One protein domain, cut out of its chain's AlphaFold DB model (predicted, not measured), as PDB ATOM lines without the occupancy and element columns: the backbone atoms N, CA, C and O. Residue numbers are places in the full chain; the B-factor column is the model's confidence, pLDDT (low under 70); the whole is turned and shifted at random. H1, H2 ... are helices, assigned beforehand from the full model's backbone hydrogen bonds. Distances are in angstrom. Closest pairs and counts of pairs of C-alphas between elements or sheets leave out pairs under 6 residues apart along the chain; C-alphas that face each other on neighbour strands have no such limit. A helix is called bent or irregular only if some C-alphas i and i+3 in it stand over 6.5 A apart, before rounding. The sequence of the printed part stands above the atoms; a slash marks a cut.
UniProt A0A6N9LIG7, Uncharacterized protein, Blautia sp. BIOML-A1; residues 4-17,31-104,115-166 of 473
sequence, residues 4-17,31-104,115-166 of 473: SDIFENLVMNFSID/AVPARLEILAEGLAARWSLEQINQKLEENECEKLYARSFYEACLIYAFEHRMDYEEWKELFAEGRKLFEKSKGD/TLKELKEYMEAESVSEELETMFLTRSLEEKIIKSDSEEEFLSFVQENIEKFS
ATOM      1  N   SER A   4     233.256 136.286 167.356       28.25
ATOM      2  CA  SER A   4     234.370 136.170 166.399       28.25
ATOM      3  C   SER A   4     234.267 137.131 165.210       28.25
ATOM      4  O   SER A   4     235.303 137.571 164.735       28.25
ATOM      5  N   ASP A   5     233.061 137.529 164.783       38.44
ATOM      6  CA  ASP A   5     232.894 138.414 163.614       38.44
ATOM      7  C   ASP A   5     233.331 139.858 163.909       38.44
ATOM      8  O   ASP A   5     233.807 140.550 163.021       38.44
ATOM      9  N   ILE A   6     233.188 140.338 165.152       37.94
ATOM     10  CA  ILE A   6     233.532 141.726 165.524       37.94
ATOM     11  C   ILE A   6     235.051 141.901 165.633       37.94
ATOM     12  O   ILE A   6     235.585 142.886 165.137       37.94
ATOM     13  N   PHE A   7     235.752 140.935 166.239       37.41
ATOM     14  CA  PHE A   7     237.214 140.948 166.329       37.41
ATOM     15  C   PHE A   7     237.860 140.787 164.948       37.41
ATOM     16  O   PHE A   7     238.779 141.530 164.626       37.41
ATOM     17  N   GLU A   8     237.350 139.877 164.109       39.78
ATOM     18  CA  GLU A   8     237.832 139.731 162.731       39.78
ATOM     19  C   GLU A   8     237.538 140.977 161.891       39.78
ATOM     20  O   GLU A   8     238.428 141.420 161.178       39.78
ATOM     21  N   ASN A   9     236.365 141.606 162.025       41.81
ATOM     22  CA  ASN A   9     236.065 142.859 161.327       41.81
ATOM     23  C   ASN A   9     236.908 144.038 161.828       41.81
ATOM     24  O   ASN A   9     237.339 144.843 161.010       41.81
ATOM     25  N   LEU A  10     237.198 144.138 163.134       41.91
ATOM     26  CA  LEU A  10     238.140 145.135 163.643       41.91
ATOM     27  C   LEU A  10     239.534 144.868 163.083       41.91
ATOM     28  O   LEU A  10     240.084 145.739 162.431       41.91
ATOM     29  N   VAL A  11     240.092 143.670 163.264       39.81
ATOM     30  CA  VAL A  11     241.435 143.331 162.769       39.81
ATOM     31  C   VAL A  11     241.537 143.513 161.252       39.81
ATOM     32  O   VAL A  11     242.561 143.999 160.786       39.81
ATOM     33  N   MET A  12     240.490 143.194 160.484       41.38
ATOM     34  CA  MET A  12     240.409 143.447 159.039       41.38
ATOM     35  C   MET A  12     240.374 144.949 158.722       41.38
ATOM     36  O   MET A  12     241.160 145.388 157.891       41.38
ATOM     37  N   ASN A  13     239.557 145.756 159.407       42.16
ATOM     38  CA  ASN A  13     239.539 147.216 159.229       42.16
ATOM     39  C   ASN A  13     240.868 147.864 159.667       42.16
ATOM     40  O   ASN A  13     241.345 148.783 159.014       42.16
ATOM     41  N   PHE A  14     241.527 147.314 160.693       34.62
ATOM     42  CA  PHE A  14     242.880 147.664 161.143       34.62
ATOM     43  C   PHE A  14     244.001 147.116 160.231       34.62
ATOM     44  O   PHE A  14     245.176 147.386 160.473       34.62
ATOM     45  N   SER A  15     243.680 146.320 159.201       36.72
ATOM     46  CA  SER A  15     244.666 145.645 158.337       36.72
ATOM     47  C   SER A  15     244.480 145.889 156.836       36.72
ATOM     48  O   SER A  15     245.262 145.339 156.057       36.72
ATOM     49  N   ILE A  16     243.498 146.678 156.391       29.88
ATOM     50  CA  ILE A  16     243.212 146.848 154.959       29.88
ATOM     51  C   ILE A  16     243.502 148.281 154.514       29.88
ATOM     52  O   ILE A  16     242.674 149.171 154.630       29.88
ATOM     53  N   ASP A  17     244.675 148.438 153.903       29.08
ATOM     54  CA  ASP A  17     244.782 149.144 152.627       29.08
ATOM     55  C   ASP A  17     245.744 148.335 151.741       29.08
ATOM     56  O   ASP A  17     246.947 148.588 151.632       29.08
ATOM     57  N   ALA A  31     252.358 144.408 161.465       64.25
ATOM     58  CA  ALA A  31     251.520 143.926 162.552       64.25
ATOM     59  C   ALA A  31     250.761 145.127 163.131       64.25
ATOM     60  O   ALA A  31     251.345 146.211 163.247       64.25
ATOM     61  N   VAL A  32     249.481 144.939 163.449       66.62
ATOM     62  CA  VAL A  32     248.681 145.962 164.126       66.62
ATOM     63  C   VAL A  32     249.398 146.322 165.438       66.62
ATOM     64  O   VAL A  32     249.845 145.421 166.150       66.62
ATOM     65  N   PRO A  33     249.591 147.614 165.759       76.94
ATOM     66  CA  PRO A  33     250.194 148.007 167.026       76.94
ATOM     67  C   PRO A  33     249.435 147.407 168.217       76.94
ATOM     68  O   PRO A  33     248.213 147.534 168.288       76.94
ATOM     69  N   ALA A  34     250.156 146.831 169.187       83.88
ATOM     70  CA  ALA A  34     249.572 146.184 170.371       83.88
ATOM     71  C   ALA A  34     248.548 147.076 171.096       83.88
ATOM     72  O   ALA A  34     247.501 146.611 171.534       83.88
ATOM     73  N   ARG A  35     248.802 148.390 171.156       85.75
ATOM     74  CA  ARG A  35     247.861 149.359 171.725       85.75
ATOM     75  C   ARG A  35     246.495 149.329 171.035       85.75
ATOM     76  O   ARG A  35     245.480 149.374 171.721       85.75
ATOM     77  N   LEU A  36     246.456 149.254 169.705       84.31
ATOM     78  CA  LEU A  36     245.204 149.197 168.946       84.31
ATOM     79  C   LEU A  36     244.493 147.855 169.149       84.31
ATOM     80  O   LEU A  36     243.278 147.847 169.311       84.31
ATOM     81  N   GLU A  37     245.238 146.748 169.227       85.06
ATOM     82  CA  GLU A  37     244.673 145.426 169.539       85.06
ATOM     83  C   GLU A  37     243.983 145.412 170.914       85.06
ATOM     84  O   GLU A  37     242.876 144.897 171.054       85.06
ATOM     85  N   ILE A  38     244.598 146.044 171.918       90.31
ATOM     86  CA  ILE A  38     244.037 146.152 173.272       90.31
ATOM     87  C   ILE A  38     242.760 147.009 173.274       90.31
ATOM     88  O   ILE A  38     241.772 146.634 173.905       90.31
ATOM     89  N   LEU A  39     242.754 148.148 172.568       89.50
ATOM     90  CA  LEU A  39     241.563 149.003 172.448       89.50
ATOM     91  C   LEU A  39     240.414 148.268 171.741       89.50
ATOM     92  O   LEU A  39     239.267 148.333 172.188       89.50
ATOM     93  N   ALA A  40     240.740 147.531 170.679       85.50
ATOM     94  CA  ALA A  40     239.815 146.702 169.921       85.50
ATOM     95  C   ALA A  40     239.163 145.615 170.785       85.50
ATOM     96  O   ALA A  40     237.935 145.488 170.824       85.50
ATOM     97  N   GLU A  41     239.987 144.850 171.505       88.25
ATOM     98  CA  GLU A  41     239.526 143.820 172.435       88.25
ATOM     99  C   GLU A  41     238.648 144.430 173.533       88.25
ATOM    100  O   GLU A  41     237.577 143.898 173.832       88.25
ATOM    101  N   GLY A  42     239.057 145.577 174.082       91.81
ATOM    102  CA  GLY A  42     238.319 146.276 175.124       91.81
ATOM    103  C   GLY A  42     236.906 146.672 174.703       91.81
ATOM    104  O   GLY A  42     235.967 146.424 175.461       91.81
ATOM    105  N   LEU A  43     236.738 147.252 173.510       89.38
ATOM    106  CA  LEU A  43     235.421 147.639 172.985       89.38
ATOM    107  C   LEU A  43     234.551 146.402 172.718       89.38
ATOM    108  O   LEU A  43     233.389 146.353 173.119       89.38
ATOM    109  N   ALA A  44     235.121 145.351 172.121       86.75
ATOM    110  CA  ALA A  44     234.399 144.105 171.855       86.75
ATOM    111  C   ALA A  44     233.962 143.381 173.144       86.75
ATOM    112  O   ALA A  44     232.904 142.742 173.190       86.75
ATOM    113  N   ALA A  45     234.774 143.468 174.197       89.81
ATOM    114  CA  ALA A  45     234.512 142.864 175.495       89.81
ATOM    115  C   ALA A  45     233.770 143.790 176.475       89.81
ATOM    116  O   ALA A  45     233.428 143.334 177.571       89.81
ATOM    117  N   ARG A  46     233.498 145.048 176.094       92.62
ATOM    118  CA  ARG A  46     232.857 146.080 176.930       92.62
ATOM    119  C   ARG A  46     233.555 146.265 178.286       92.62
ATOM    120  O   ARG A  46     232.925 146.286 179.354       92.62
ATOM    121  N   TRP A  47     234.885 146.332 178.241       96.38
ATOM    122  CA  TRP A  47     235.718 146.626 179.408       96.38
ATOM    123  C   TRP A  47     235.391 148.002 179.990       96.38
ATOM    124  O   TRP A  47     234.979 148.903 179.267       96.38
ATOM    125  N   SER A  48     235.570 148.159 181.304       96.50
ATOM    126  CA  SER A  48     235.534 149.483 181.931       96.50
ATOM    127  C   SER A  48     236.801 150.282 181.626       96.50
ATOM    128  O   SER A  48     237.839 149.714 181.269       96.50
ATOM    129  N   LEU A  49     236.745 151.595 181.869       96.00
ATOM    130  CA  LEU A  49     237.898 152.493 181.773       96.00
ATOM    131  C   LEU A  49     239.094 152.029 182.629       96.00
ATOM    132  O   LEU A  49     240.250 152.107 182.208       96.00
ATOM    133  N   GLU A  50     238.829 151.506 183.827       95.44
ATOM    134  CA  GLU A  50     239.867 150.953 184.705       95.44
ATOM    135  C   GLU A  50     240.541 149.722 184.078       95.44
ATOM    136  O   GLU A  50     241.770 149.647 184.025       95.44
ATOM    137  N   GLN A  51     239.746 148.794 183.535       96.44
ATOM    138  CA  GLN A  51     240.247 147.563 182.919       96.44
ATOM    139  C   GLN A  51     241.118 147.854 181.691       96.44
ATOM    140  O   GLN A  51     242.197 147.272 181.558       96.44
ATOM    141  N   ILE A  52     240.689 148.770 180.815       95.44
ATOM    142  CA  ILE A  52     241.464 149.116 179.617       95.44
ATOM    143  C   ILE A  52     242.781 149.810 179.982       95.44
ATOM    144  O   ILE A  52     243.832 149.433 179.468       95.44
ATOM    145  N   ASN A  53     242.767 150.765 180.917       94.12
ATOM    146  CA  ASN A  53     243.980 151.469 181.336       94.12
ATOM    147  C   ASN A  53     244.964 150.549 182.069       94.12
ATOM    148  O   ASN A  53     246.175 150.707 181.903       94.12
ATOM    149  N   GLN A  54     244.467 149.579 182.843       94.00
ATOM    150  CA  GLN A  54     245.303 148.542 183.436       94.00
ATOM    151  C   GLN A  54     245.945 147.673 182.348       94.00
ATOM    152  O   GLN A  54     247.156 147.462 182.367       94.00
ATOM    153  N   LYS A  55     245.163 147.216 181.360       94.56
ATOM    154  CA  LYS A  55     245.678 146.363 180.282       94.56
ATOM    155  C   LYS A  55     246.716 147.081 179.420       94.56
ATOM    156  O   LYS A  55     247.726 146.478 179.061       94.56
ATOM    157  N   LEU A  56     246.498 148.362 179.124       91.94
ATOM    158  CA  LEU A  56     247.473 149.208 178.433       91.94
ATOM    159  C   LEU A  56     248.787 149.289 179.224       91.94
ATOM    160  O   LEU A  56     249.851 149.043 178.667       91.94
ATOM    161  N   GLU A  57     248.719 149.539 180.533       89.19
ATOM    162  CA  GLU A  57     249.900 149.648 181.398       89.19
ATOM    163  C   GLU A  57     250.674 148.326 181.568       89.19
ATOM    164  O   GLU A  57     251.909 148.337 181.647       89.19
ATOM    165  N   GLU A  58     249.968 147.193 181.614       89.62
ATOM    166  CA  GLU A  58     250.555 145.845 181.637       89.62
ATOM    167  C   GLU A  58     251.332 145.525 180.352       89.62
ATOM    168  O   GLU A  58     252.311 144.787 180.403       89.62
ATOM    169  N   ASN A  59     250.925 146.108 179.220       88.19
ATOM    170  CA  ASN A  59     251.548 145.914 177.906       88.19
ATOM    171  C   ASN A  59     252.417 147.108 177.480       88.19
ATOM    172  O   ASN A  59     252.674 147.292 176.295       88.19
ATOM    173  N   GLU A  60     252.843 147.936 178.440       84.25
ATOM    174  CA  GLU A  60     253.752 149.072 178.214       84.25
ATOM    175  C   GLU A  60     253.218 150.127 177.228       84.25
ATOM    176  O   GLU A  60     253.975 150.938 176.699       84.25
ATOM    177  N   CYS A  61     251.905 150.150 177.018       86.62
ATOM    178  CA  CYS A  61     251.219 151.121 176.182       86.62
ATOM    179  C   CYS A  61     250.777 152.333 177.009       86.62
ATOM    180  O   CYS A  61     250.480 152.244 178.204       86.62
ATOM    181  N   GLU A  62     250.681 153.488 176.358       87.31
ATOM    182  CA  GLU A  62     250.183 154.703 176.983       87.31
ATOM    183  C   GLU A  62     248.702 154.591 177.340       87.31
ATOM    184  O   GLU A  62     247.874 154.194 176.508       87.31
ATOM    185  N   LYS A  63     248.360 155.053 178.549       90.94
ATOM    186  CA  LYS A  63     246.969 155.195 178.988       90.94
ATOM    187  C   LYS A  63     246.212 156.186 178.110       90.94
ATOM    188  O   LYS A  63     246.811 157.050 177.447       90.94
ATOM    189  N   LEU A  64     244.889 156.061 178.136       90.94
ATOM    190  CA  LEU A  64     244.005 157.016 177.483       90.94
ATOM    191  C   LEU A  64     244.195 158.419 178.076       90.94
ATOM    192  O   LEU A  64     244.411 158.582 179.275       90.94
ATOM    193  N   TYR A  65     244.154 159.431 177.219       89.19
ATOM    194  CA  TYR A  65     244.545 160.793 177.541       89.19
ATOM    195  C   TYR A  65     243.421 161.786 177.254       89.19
ATOM    196  O   TYR A  65     243.117 162.097 176.106       89.19
ATOM    197  N   ALA A  66     242.854 162.360 178.316       89.25
ATOM    198  CA  ALA A  66     241.665 163.210 178.246       89.25
ATOM    199  C   ALA A  66     241.820 164.505 177.428       89.25
ATOM    200  O   ALA A  66     240.822 165.072 177.000       89.25
ATOM    201  N   ARG A  67     243.049 164.994 177.192       87.12
ATOM    202  CA  ARG A  67     243.280 166.153 176.304       87.12
ATOM    203  C   ARG A  67     243.447 165.763 174.834       87.12
ATOM    204  O   ARG A  67     243.644 166.649 174.016       87.12
ATOM    205  N   SER A  68     243.358 164.488 174.469       87.31
ATOM    206  CA  SER A  68     243.144 164.087 173.075       87.31
ATOM    207  C   SER A  68     241.649 163.918 172.854       87.31
ATOM    208  O   SER A  68     241.023 163.140 173.560       87.31
ATOM    209  N   PHE A  69     241.069 164.620 171.877       86.25
ATOM    210  CA  PHE A  69     239.639 164.491 171.555       86.25
ATOM    211  C   PHE A  69     239.246 163.025 171.281       86.25
ATOM    212  O   PHE A  69     238.241 162.527 171.776       86.25
ATOM    213  N   TYR A  70     240.100 162.307 170.558       85.94
ATOM    214  CA  TYR A  70     239.900 160.912 170.166       85.94
ATOM    215  C   TYR A  70     239.910 159.992 171.379       85.94
ATOM    216  O   TYR A  70     239.044 159.135 171.539       85.94
ATOM    217  N   GLU A  71     240.897 160.191 172.253       89.31
ATOM    218  CA  GLU A  71     241.011 159.391 173.464       89.31
ATOM    219  C   GLU A  71     239.971 159.804 174.507       89.31
ATOM    220  O   GLU A  71     239.540 158.951 175.262       89.31
ATOM    221  N   ALA A  72     239.484 161.047 174.504       91.19
ATOM    222  CA  ALA A  72     238.350 161.482 175.315       91.19
ATOM    223  C   ALA A  72     237.054 160.757 174.922       91.19
ATOM    224  O   ALA A  72     236.340 160.290 175.805       91.19
ATOM    225  N   CYS A  73     236.787 160.580 173.620       91.50
ATOM    226  CA  CYS A  73     235.679 159.738 173.155       91.50
ATOM    227  C   CYS A  73     235.845 158.278 173.605       91.50
ATOM    228  O   CYS A  73     234.871 157.650 174.008       91.50
ATOM    229  N   LEU A  74     237.069 157.737 173.570       92.38
ATOM    230  CA  LEU A  74     237.344 156.390 174.086       92.38
ATOM    231  C   LEU A  74     237.147 156.306 175.606       92.38
ATOM    232  O   LEU A  74     236.551 155.347 176.078       92.38
ATOM    233  N   ILE A  75     237.602 157.305 176.372       94.62
ATOM    234  CA  ILE A  75     237.402 157.377 177.829       94.62
ATOM    235  C   ILE A  75     235.909 157.327 178.148       94.62
ATOM    236  O   ILE A  75     235.499 156.497 178.955       94.62
ATOM    237  N   TYR A  76     235.107 158.159 177.477       95.69
ATOM    238  CA  TYR A  76     233.655 158.157 177.635       95.69
ATOM    239  C   TYR A  76     233.054 156.782 177.309       95.69
ATOM    240  O   TYR A  76     232.313 156.224 178.120       95.69
ATOM    241  N   ALA A  77     233.434 156.199 176.167       94.69
ATOM    242  CA  ALA A  77     232.924 154.906 175.722       94.69
ATOM    243  C   ALA A  77     233.253 153.757 176.679       94.69
ATOM    244  O   ALA A  77     232.376 152.953 176.989       94.69
ATOM    245  N   PHE A  78     234.484 153.681 177.188       96.12
ATOM    246  CA  PHE A  78     234.860 152.650 178.155       96.12
ATOM    247  C   PHE A  78     234.199 152.854 179.520       96.12
ATOM    248  O   PHE A  78     233.858 151.870 180.177       96.12
ATOM    249  N   GLU A  79     233.978 154.097 179.947       96.31
ATOM    250  CA  GLU A  79     233.231 154.369 181.180       96.31
ATOM    251  C   GLU A  79     231.775 153.890 181.063       96.31
ATOM    252  O   GLU A  79     231.259 153.219 181.958       96.31
ATOM    253  N   HIS A  80     231.155 154.112 179.902       95.12
ATOM    254  CA  HIS A  80     229.771 153.724 179.616       95.12
ATOM    255  C   HIS A  80     229.627 152.294 179.074       95.12
ATOM    256  O   HIS A  80     228.515 151.836 178.809       95.12
ATOM    257  N   ARG A  81     230.739 151.554 178.947       94.94
ATOM    258  CA  ARG A  81     230.791 150.182 178.406       94.94
ATOM    259  C   ARG A  81     230.138 150.055 177.024       94.94
ATOM    260  O   ARG A  81     229.487 149.041 176.730       94.94
ATOM    261  N   MET A  82     230.326 151.085 176.206       93.31
ATOM    262  CA  MET A  82     229.920 151.108 174.807       93.31
ATOM    263  C   MET A  82     230.700 150.047 174.030       93.31
ATOM    264  O   MET A  82     231.863 149.753 174.328       93.31
ATOM    265  N   ASP A  83     230.052 149.460 173.034       87.94
ATOM    266  CA  ASP A  83     230.742 148.703 172.005       87.94
ATOM    267  C   ASP A  83     231.264 149.609 170.881       87.94
ATOM    268  O   ASP A  83     231.208 150.839 170.934       87.94
ATOM    269  N   TYR A  84     231.857 148.978 169.872       85.25
ATOM    270  CA  TYR A  84     232.503 149.671 168.769       85.25
ATOM    271  C   TYR A  84     231.546 150.529 167.933       85.25
ATOM    272  O   TYR A  84     231.923 151.633 167.547       85.25
ATOM    273  N   GLU A  85     230.338 150.041 167.640       86.12
ATOM    274  CA  GLU A  85     229.401 150.776 166.783       86.12
ATOM    275  C   GLU A  85     228.835 151.982 167.536       86.12
ATOM    276  O   GLU A  85     228.828 153.088 166.998       86.12
ATOM    277  N   GLU A  86     228.485 151.789 168.812       90.38
ATOM    278  CA  GLU A  86     228.064 152.863 169.719       90.38
ATOM    279  C   GLU A  86     229.146 153.965 169.796       90.38
ATOM    280  O   GLU A  86     228.879 155.147 169.567       90.38
ATOM    281  N   TRP A  87     230.410 153.593 170.037       90.06
ATOM    282  CA  TRP A  87     231.522 154.553 170.073       90.06
ATOM    283  C   TRP A  87     231.760 155.246 168.719       90.06
ATOM    284  O   TRP A  87     232.077 156.438 168.681       90.06
ATOM    285  N   LYS A  88     231.617 154.527 167.598       86.88
ATOM    286  CA  LYS A  88     231.845 155.067 166.251       86.88
ATOM    287  C   LYS A  88     230.825 156.150 165.901       86.88
ATOM    288  O   LYS A  88     231.203 157.165 165.310       86.88
ATOM    289  N   GLU A  89     229.562 155.954 166.270       89.31
ATOM    290  CA  GLU A  89     228.502 156.952 166.091       89.31
ATOM    291  C   GLU A  89     228.795 158.222 166.903       89.31
ATOM    292  O   GLU A  89     228.874 159.310 166.318       89.31
ATOM    293  N   LEU A  90     229.093 158.071 168.200       90.56
ATOM    294  CA  LEU A  90     229.483 159.172 169.089       90.56
ATOM    295  C   LEU A  90     230.681 159.956 168.536       90.56
ATOM    296  O   LEU A  90     230.681 161.190 168.473       90.56
ATOM    297  N   PHE A  91     231.721 159.236 168.113       88.31
ATOM    298  CA  PHE A  91     232.930 159.834 167.566       88.31
ATOM    299  C   PHE A  91     232.642 160.607 166.271       88.31
ATOM    300  O   PHE A  91     233.133 161.726 166.096       88.31
ATOM    301  N   ALA A  92     231.826 160.055 165.370       86.56
ATOM    302  CA  ALA A  92     231.447 160.717 164.125       86.56
ATOM    303  C   ALA A  92     230.634 162.000 164.367       86.56
ATOM    304  O   ALA A  92     230.794 162.978 163.628       86.56
ATOM    305  N   GLU A  93     229.778 162.025 165.389       87.44
ATOM    306  CA  GLU A  93     229.042 163.224 165.786       87.44
ATOM    307  C   GLU A  93     229.964 164.282 166.397       87.44
ATOM    308  O   GLU A  93     230.019 165.416 165.905       87.44
ATOM    309  N   GLY A  94     230.771 163.895 167.387       85.19
ATOM    310  CA  GLY A  94     231.744 164.782 168.016       85.19
ATOM    311  C   GLY A  94     232.737 165.362 167.015       85.19
ATOM    312  O   GLY A  94     233.045 166.551 167.064       85.19
ATOM    313  N   ARG A  95     233.179 164.572 166.030       85.50
ATOM    314  CA  ARG A  95     234.101 165.030 164.985       85.50
ATOM    315  C   ARG A  95     233.500 166.148 164.132       85.50
ATOM    316  O   ARG A  95     234.203 167.107 163.822       85.50
ATOM    317  N   LYS A  96     232.208 166.076 163.791       85.06
ATOM    318  CA  LYS A  96     231.519 167.149 163.044       85.06
ATOM    319  C   LYS A  96     231.480 168.455 163.836       85.06
ATOM    320  O   LYS A  96     231.556 169.524 163.231       85.06
ATOM    321  N   LEU A  97     231.330 168.380 165.160       79.38
ATOM    322  CA  LEU A  97     231.404 169.546 166.046       79.38
ATOM    323  C   LEU A  97     232.841 170.072 166.114       79.38
ATOM    324  O   LEU A  97     233.076 171.265 165.927       79.38
ATOM    325  N   PHE A  98     233.800 169.162 166.280       76.19
ATOM    326  CA  PHE A  98     235.215 169.480 166.414       76.19
ATOM    327  C   PHE A  98     235.783 170.186 165.172       76.19
ATOM    328  O   PHE A  98     236.424 171.229 165.278       76.19
ATOM    329  N   GLU A  99     235.501 169.671 163.972       78.00
ATOM    330  CA  GLU A  99     236.001 170.235 162.711       78.00
ATOM    331  C   GLU A  99     235.388 171.604 162.377       78.00
ATOM    332  O   GLU A  99     236.081 172.463 161.830       78.00
ATOM    333  N   LYS A 100     234.120 171.853 162.739       73.56
ATOM    334  CA  LYS A 100     233.463 173.157 162.521       73.56
ATOM    335  C   LYS A 100     234.079 174.282 163.352       73.56
ATOM    336  O   LYS A 100     234.085 175.428 162.913       73.56
ATOM    337  N   SER A 101     234.582 173.952 164.535       67.38
ATOM    338  CA  SER A 101     235.092 174.916 165.512       67.38
ATOM    339  C   SER A 101     236.613 175.106 165.458       67.38
ATOM    340  O   SER A 101     237.126 176.055 166.042       67.38
ATOM    341  N   LYS A 102     237.350 174.262 164.720       60.56
ATOM    342  CA  LYS A 102     238.821 174.322 164.614       60.56
ATOM    343  C   LYS A 102     239.364 175.503 163.788       60.56
ATOM    344  O   LYS A 102     240.573 175.714 163.734       60.56
ATOM    345  N   GLY A 103     238.487 176.270 163.134       50.03
ATOM    346  CA  GLY A 103     238.854 177.374 162.237       50.03
ATOM    347  C   GLY A 103     239.657 178.516 162.881       50.03
ATOM    348  O   GLY A 103     240.304 179.259 162.148       50.03
ATOM    349  N   ASP A 104     239.675 178.615 164.215       49.09
ATOM    350  CA  ASP A 104     240.264 179.734 164.967       49.09
ATOM    351  C   ASP A 104     241.405 179.334 165.931       49.09
ATOM    352  O   ASP A 104     241.767 180.112 166.819       49.09
ATOM    353  N   THR A 115     260.472 181.474 168.291       92.06
ATOM    354  CA  THR A 115     261.288 182.402 169.089       92.06
ATOM    355  C   THR A 115     261.326 181.989 170.557       92.06
ATOM    356  O   THR A 115     260.469 181.239 171.028       92.06
ATOM    357  N   LEU A 116     262.321 182.482 171.301       90.81
ATOM    358  CA  LEU A 116     262.376 182.275 172.751       90.81
ATOM    359  C   LEU A 116     261.151 182.890 173.447       90.81
ATOM    360  O   LEU A 116     260.601 182.287 174.366       90.81
ATOM    361  N   LYS A 117     260.688 184.048 172.968       91.56
ATOM    362  CA  LYS A 117     259.464 184.691 173.442       91.56
ATOM    363  C   LYS A 117     258.223 183.817 173.237       91.56
ATOM    364  O   LYS A 117     257.508 183.583 174.200       91.56
ATOM    365  N   GLU A 118     258.007 183.269 172.041       91.88
ATOM    366  CA  GLU A 118     256.872 182.360 171.787       91.88
ATOM    367  C   GLU A 118     256.944 181.098 172.663       91.88
ATOM    368  O   GLU A 118     255.925 180.636 173.175       91.88
ATOM    369  N   LEU A 119     258.147 180.545 172.880       91.56
ATOM    370  CA  LEU A 119     258.334 179.399 173.775       91.56
ATOM    371  C   LEU A 119     257.954 179.746 175.222       91.56
ATOM    372  O   LEU A 119     257.303 178.939 175.886       91.56
ATOM    373  N   LYS A 120     258.342 180.938 175.693       90.38
ATOM    374  CA  LYS A 120     257.990 181.466 177.016       90.38
ATOM    375  C   LYS A 120     256.486 181.705 177.153       90.38
ATOM    376  O   LYS A 120     255.902 181.287 178.142       90.38
ATOM    377  N   GLU A 121     255.851 182.310 176.153       89.81
ATOM    378  CA  GLU A 121     254.406 182.571 176.141       89.81
ATOM    379  C   GLU A 121     253.590 181.269 176.156       89.81
ATOM    380  O   GLU A 121     252.629 181.159 176.914       89.81
ATOM    381  N   TYR A 122     253.999 180.257 175.380       88.75
ATOM    382  CA  TYR A 122     253.401 178.914 175.426       88.75
ATOM    383  C   TYR A 122     253.514 178.296 176.825       88.75
ATOM    384  O   TYR A 122     252.544 177.794 177.389       88.75
ATOM    385  N   MET A 123     254.717 178.360 177.392       87.12
ATOM    386  CA  MET A 123     255.036 177.888 178.734       87.12
ATOM    387  C   MET A 123     254.175 178.541 179.812       87.12
ATOM    388  O   MET A 123     253.624 177.848 180.666       87.12
ATOM    389  N   GLU A 124     254.067 179.867 179.768       83.88
ATOM    390  CA  GLU A 124     253.281 180.662 180.701       83.88
ATOM    391  C   GLU A 124     251.800 180.328 180.559       83.88
ATOM    392  O   GLU A 124     251.188 179.982 181.560       83.88
ATOM    393  N   ALA A 125     251.248 180.285 179.345       78.81
ATOM    394  CA  ALA A 125     249.843 179.943 179.121       78.81
ATOM    395  C   ALA A 125     249.479 178.516 179.573       78.81
ATOM    396  O   ALA A 125     248.437 178.306 180.188       78.81
ATOM    397  N   GLU A 126     250.352 177.533 179.342       76.12
ATOM    398  CA  GLU A 126     250.162 176.154 179.815       76.12
ATOM    399  C   GLU A 126     250.586 175.965 181.290       76.12
ATOM    400  O   GLU A 126     250.435 174.886 181.862       76.12
ATOM    401  N   SER A 127     251.125 176.988 181.954       64.56
ATOM    402  CA  SER A 127     251.398 176.957 183.402       64.56
ATOM    403  C   SER A 127     250.390 177.766 184.221       64.56
ATOM    404  O   SER A 127     250.086 177.378 185.347       64.56
ATOM    405  N   VAL A 128     249.847 178.836 183.637       49.28
ATOM    406  CA  VAL A 128     248.931 179.814 184.222       49.28
ATOM    407  C   VAL A 128     247.566 179.649 183.561       49.28
ATOM    408  O   VAL A 128     247.140 180.430 182.717       49.28
ATOM    409  N   SER A 129     246.843 178.616 183.975       44.31
ATOM    410  CA  SER A 129     245.396 178.758 184.089       44.31
ATOM    411  C   SER A 129     245.165 179.256 185.509       44.31
ATOM    412  O   SER A 129     245.557 178.577 186.455       44.31
ATOM    413  N   GLU A 130     244.578 180.446 185.651       38.69
ATOM    414  CA  GLU A 130     244.365 181.185 186.910       38.69
ATOM    415  C   GLU A 130     243.619 180.414 188.022       38.69
ATOM    416  O   GLU A 130     243.439 180.949 189.110       38.69
ATOM    417  N   GLU A 131     243.253 179.146 187.816       40.41
ATOM    418  CA  GLU A 131     242.663 178.292 188.850       40.41
ATOM    419  C   GLU A 131     243.268 176.876 188.942       40.41
ATOM    420  O   GLU A 131     242.990 176.177 189.913       40.41
ATOM    421  N   LEU A 132     244.109 176.417 187.999       43.41
ATOM    422  CA  LEU A 132     244.551 175.014 187.944       43.41
ATOM    423  C   LEU A 132     245.909 174.843 187.223       43.41
ATOM    424  O   LEU A 132     246.022 175.134 186.035       43.41
ATOM    425  N   GLU A 133     246.930 174.272 187.890       55.53
ATOM    426  CA  GLU A 133     248.140 173.771 187.196       55.53
ATOM    427  C   GLU A 133     247.706 172.817 186.065       55.53
ATOM    428  O   GLU A 133     246.749 172.066 186.219       55.53
ATOM    429  N   THR A 134     248.408 172.735 184.937       54.12
ATOM    430  CA  THR A 134     248.008 171.894 183.781       54.12
ATOM    431  C   THR A 134     247.751 170.403 184.082       54.12
ATOM    432  O   THR A 134     247.083 169.714 183.305       54.12
ATOM    433  N   MET A 135     248.249 169.884 185.214       54.72
ATOM    434  CA  MET A 135     247.831 168.583 185.762       54.72
ATOM    435  C   MET A 135     246.349 168.596 186.152       54.72
ATOM    436  O   MET A 135     245.598 167.717 185.738       54.72
ATOM    437  N   PHE A 136     245.935 169.593 186.930       64.25
ATOM    438  CA  PHE A 136     244.555 169.783 187.335       64.25
ATOM    439  C   PHE A 136     243.644 170.007 186.131       64.25
ATOM    440  O   PHE A 136     242.524 169.523 186.160       64.25
ATOM    441  N   LEU A 137     244.115 170.644 185.051       72.62
ATOM    442  CA  LEU A 137     243.330 170.747 183.816       72.62
ATOM    443  C   LEU A 137     243.053 169.367 183.201       72.62
ATOM    444  O   LEU A 137     241.902 169.028 182.964       72.62
ATOM    445  N   THR A 138     244.094 168.559 182.977       79.62
ATOM    446  CA  THR A 138     243.945 167.223 182.362       79.62
ATOM    447  C   THR A 138     243.051 166.322 183.214       79.62
ATOM    448  O   THR A 138     242.125 165.709 182.694       79.62
ATOM    449  N   ARG A 139     243.278 166.314 184.533       79.81
ATOM    450  CA  ARG A 139     242.468 165.563 185.495       79.81
ATOM    451  C   ARG A 139     241.031 166.083 185.587       79.81
ATOM    452  O   ARG A 139     240.112 165.289 185.679       79.81
ATOM    453  N   SER A 140     240.825 167.398 185.546       82.19
ATOM    454  CA  SER A 140     239.488 168.012 185.547       82.19
ATOM    455  C   SER A 140     238.707 167.645 184.288       82.19
ATOM    456  O   SER A 140     237.521 167.341 184.376       82.19
ATOM    457  N   LEU A 141     239.372 167.618 183.127       86.56
ATOM    458  CA  LEU A 141     238.768 167.137 181.886       86.56
ATOM    459  C   LEU A 141     238.377 165.664 182.016       86.56
ATOM    460  O   LEU A 141     237.226 165.329 181.772       86.56
ATOM    461  N   GLU A 142     239.300 164.810 182.458       88.56
ATOM    462  CA  GLU A 142     239.043 163.381 182.672       88.56
ATOM    463  C   GLU A 142     237.874 163.142 183.640       88.56
ATOM    464  O   GLU A 142     236.930 162.434 183.306       88.56
ATOM    465  N   GLU A 143     237.877 163.798 184.804       89.44
ATOM    466  CA  GLU A 143     236.807 163.691 185.798       89.44
ATOM    467  C   GLU A 143     235.450 164.168 185.262       89.44
ATOM    468  O   GLU A 143     234.425 163.613 185.649       89.44
ATOM    469  N   LYS A 144     235.417 165.187 184.395       90.88
ATOM    470  CA  LYS A 144     234.174 165.657 183.761       90.88
ATOM    471  C   LYS A 144     233.668 164.694 182.692       90.88
ATOM    472  O   LYS A 144     232.467 164.461 182.632       90.88
ATOM    473  N   ILE A 145     234.567 164.107 181.903       92.38
ATOM    474  CA  ILE A 145     234.213 163.086 180.909       92.38
ATOM    475  C   ILE A 145     233.608 161.867 181.611       92.38
ATOM    476  O   ILE A 145     232.548 161.402 181.215       92.38
ATOM    477  N   ILE A 146     234.249 161.395 182.685       92.06
ATOM    478  CA  ILE A 146     233.790 160.233 183.465       92.06
ATOM    479  C   ILE A 146     232.420 160.485 184.114       92.06
ATOM    480  O   ILE A 146     231.630 159.564 184.255       92.06
ATOM    481  N   LYS A 147     232.136 161.727 184.524       92.00
ATOM    482  CA  LYS A 147     230.874 162.108 185.182       92.00
ATOM    483  C   LYS A 147     229.746 162.488 184.223       92.00
ATOM    484  O   LYS A 147     228.672 162.808 184.712       92.00
ATOM    485  N   SER A 148     229.999 162.544 182.918       92.06
ATOM    486  CA  SER A 148     228.956 162.884 181.947       92.06
ATOM    487  C   SER A 148     227.963 161.729 181.864       92.06
ATOM    488  O   SER A 148     228.374 160.627 181.520       92.06
ATOM    489  N   ASP A 149     226.688 161.973 182.165       88.88
ATOM    490  CA  ASP A 149     225.668 160.918 182.277       88.88
ATOM    491  C   ASP A 149     225.007 160.583 180.922       88.88
ATOM    492  O   ASP A 149     224.293 159.583 180.801       88.88
ATOM    493  N   SER A 150     225.209 161.420 179.896       92.81
ATOM    494  CA  SER A 150     224.666 161.221 178.545       92.81
ATOM    495  C   SER A 150     225.618 161.678 177.437       92.81
ATOM    496  O   SER A 150     226.554 162.451 177.668       92.81
ATOM    497  N   GLU A 151     225.364 161.204 176.214       92.25
ATOM    498  CA  GLU A 151     226.145 161.569 175.031       92.25
ATOM    499  C   GLU A 151     226.029 163.068 174.733       92.25
ATOM    500  O   GLU A 151     227.025 163.717 174.419       92.25
ATOM    501  N   GLU A 152     224.840 163.657 174.902       92.19
ATOM    502  CA  GLU A 152     224.621 165.089 174.689       92.19
ATOM    503  C   GLU A 152     225.412 165.947 175.681       92.19
ATOM    504  O   GLU A 152     225.979 166.972 175.296       92.19
ATOM    505  N   GLU A 153     225.477 165.529 176.951       92.94
ATOM    506  CA  GLU A 153     226.273 166.218 177.969       92.94
ATOM    507  C   GLU A 153     227.764 166.160 177.621       92.94
ATOM    508  O   GLU A 153     228.443 167.193 177.615       92.94
ATOM    509  N   PHE A 154     228.261 164.977 177.248       93.75
ATOM    510  CA  PHE A 154     229.650 164.793 176.837       93.75
ATOM    511  C   PHE A 154     230.001 165.628 175.596       93.75
ATOM    512  O   PHE A 154     231.021 166.323 175.581       93.75
ATOM    513  N   LEU A 155     229.160 165.616 174.560       91.38
ATOM    514  CA  LEU A 155     229.393 166.383 173.334       91.38
ATOM    515  C   LEU A 155     229.335 167.899 173.580       91.38
ATOM    516  O   LEU A 155     230.174 168.629 173.042       91.38
ATOM    517  N   SER A 156     228.420 168.376 174.432       90.62
ATOM    518  CA  SER A 156     228.383 169.783 174.865       90.62
ATOM    519  C   SER A 156     229.668 170.159 175.600       90.62
ATOM    520  O   SER A 156     230.290 171.179 175.296       90.62
ATOM    521  N   PHE A 157     230.127 169.299 176.512       90.31
ATOM    522  CA  PHE A 157     231.384 169.493 177.223       90.31
ATOM    523  C   PHE A 157     232.584 169.573 176.267       90.31
ATOM    524  O   PHE A 157     233.428 170.465 176.416       90.31
ATOM    525  N   VAL A 158     232.663 168.684 175.270       88.44
ATOM    526  CA  VAL A 158     233.713 168.718 174.242       88.44
ATOM    527  C   VAL A 158     233.678 170.040 173.478       88.44
ATOM    528  O   VAL A 158     234.719 170.674 173.302       88.44
ATOM    529  N   GLN A 159     232.492 170.479 173.055       86.25
ATOM    530  CA  GLN A 159     232.318 171.720 172.304       86.25
ATOM    531  C   GLN A 159     232.748 172.952 173.117       86.25
ATOM    532  O   GLN A 159     233.457 173.814 172.598       86.25
ATOM    533  N   GLU A 160     232.384 173.019 174.399       87.88
ATOM    534  CA  GLU A 160     232.766 174.108 175.309       87.88
ATOM    535  C   GLU A 160     234.272 174.153 175.609       87.88
ATOM    536  O   GLU A 160     234.807 175.199 175.975       87.88
ATOM    537  N   ASN A 161     234.970 173.023 175.474       86.50
ATOM    538  CA  ASN A 161     236.380 172.874 175.844       86.50
ATOM    539  C   ASN A 161     237.287 172.608 174.638       86.50
ATOM    540  O   ASN A 161     238.411 172.135 174.811       86.50
ATOM    541  N   ILE A 162     236.832 172.937 173.428       83.25
ATOM    542  CA  ILE A 162     237.500 172.564 172.179       83.25
ATOM    543  C   ILE A 162     238.969 172.995 172.102       83.25
ATOM    544  O   ILE A 162     239.822 172.206 171.708       83.25
ATOM    545  N   GLU A 163     239.281 174.203 172.578       79.38
ATOM    546  CA  GLU A 163     240.636 174.773 172.584       79.38
ATOM    547  C   GLU A 163     241.606 174.031 173.523       79.38
ATOM    548  O   GLU A 163     242.817 174.227 173.453       79.38
ATOM    549  N   LYS A 164     241.092 173.185 174.427       82.12
ATOM    550  CA  LYS A 164     241.898 172.433 175.402       82.12
ATOM    551  C   LYS A 164     242.317 171.058 174.888       82.12
ATOM    552  O   LYS A 164     243.219 170.457 175.490       82.12
ATOM    553  N   PHE A 165     241.682 170.567 173.823       84.06
ATOM    554  CA  PHE A 165     242.070 169.327 173.164       84.06
ATOM    555  C   PHE A 165     243.226 169.569 172.193       84.06
ATOM    556  O   PHE A 165     243.320 170.606 171.546       84.06
ATOM    557  N   SER A 166     244.110 168.588 172.084       81.69
ATOM    558  CA  SER A 166     245.311 168.625 171.262       81.69
ATOM    559  C   SER A 166     245.454 167.312 170.505       81.69
ATOM    560  O   SER A 166     245.013 166.257 170.964       81.69
TER     561      SER A 166
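AT A GLANCE: This is residues 4 to 17, 31 to 104 and 115 to 166 of the 473 residues of an uncharacterized protein of Blautia sp. BIOML-A1 (UniProt A0A6N9LIG7). The long helix H5, the short H4 and H8 form a loose three-helix bundle, with H4 in the middle of the domain and H7 packed on H4 away from H5. The helical hairpin of H2 and H3 packs at one end of H4, H1 packs on H2 beyond it, and at the far opposite end residues 115 to 124, of which 116 to 124 belong to H6, stick out as a free arm. The printed part has 140 residues with eight named helices, H1 to H8 in order, and no named strand; the class is all helix. It is compact, with a radius of gyration of the C-alphas of 16.7 A, but elongated, spanning 54 by 33 by 31 A.

HOW THE PARTS SIT: H5, residues 84 to 104, touches H4, residues 69 to 79, with residues 86 to 91 alone; the closest C-alphas, of Ala 77 and Trp 87, are 5.8 A apart. This hairpin has a shallow tilt of 32 degrees, opposite ways. H5 touches H8, residues 151 to 160, the same way at a shallow tilt of 21 degrees, closest at the C-alphas of Gly 94 and Leu 155, 6.0 A. H4 and H8 are close but not clearly touching; with H5 they make a bundle, three helices side by side. H7, residues 134 to 146, touches H4 with residues 142 to 146 alone, at a steep tilt of 48 degrees, closest at the C-alphas of Tyr 76 and Ile 145, 5.9 A. H3, residues 49 to 58, touches H4 at the C-alphas of Leu 49 and Phe 78, 4.7 A apart. H3 forms a hairpin with H2, residues 34 to 45; their closest C-alphas, of Gly 42 and Ile 52, are 6.2 A apart. H1, residues 4 to 13, touches H2, closest at the C-alphas of Leu 10 and Ala 40, 6.7 A. H6, residues 116 to 125, touches no helix. Every O i to N i+4 pair is within hydrogen-bond range in H1, H2, H3, H4, H6, H7 and H8; in H5 it is 15 of 17.

IN THESE COORDINATES: H5 is 31.3 A long from C-alpha 84 at (232.503, 149.671, 168.769) to C-alpha 104 at (240.264, 179.734, 164.967). It has a kink of 28 degrees near residue 98 and is irregular, C-alphas 101 and 104 being 7.1 A apart. H7 is 18.4 A long, H2 16.3 A and H4 15.4 A. H1, H3, H6 and H8 have 10 residues each; H1 begins with C-alpha 4 at (234.370, 136.170, 166.399).

THE WHOLE: The two C-alphas farthest apart, of Ser 4 and Lys 117, are 55.1 A apart. Residues 18 to 30 and 105 to 114 are not printed; the C-alpha gaps are 13.1 A and 21.6 A. Of the links printed whole, none is long. Mean pLDDT of the printed part is 79.4; residues 4 to 17, 31 to 32, 101 to 104 and 127 to 136 are under 70.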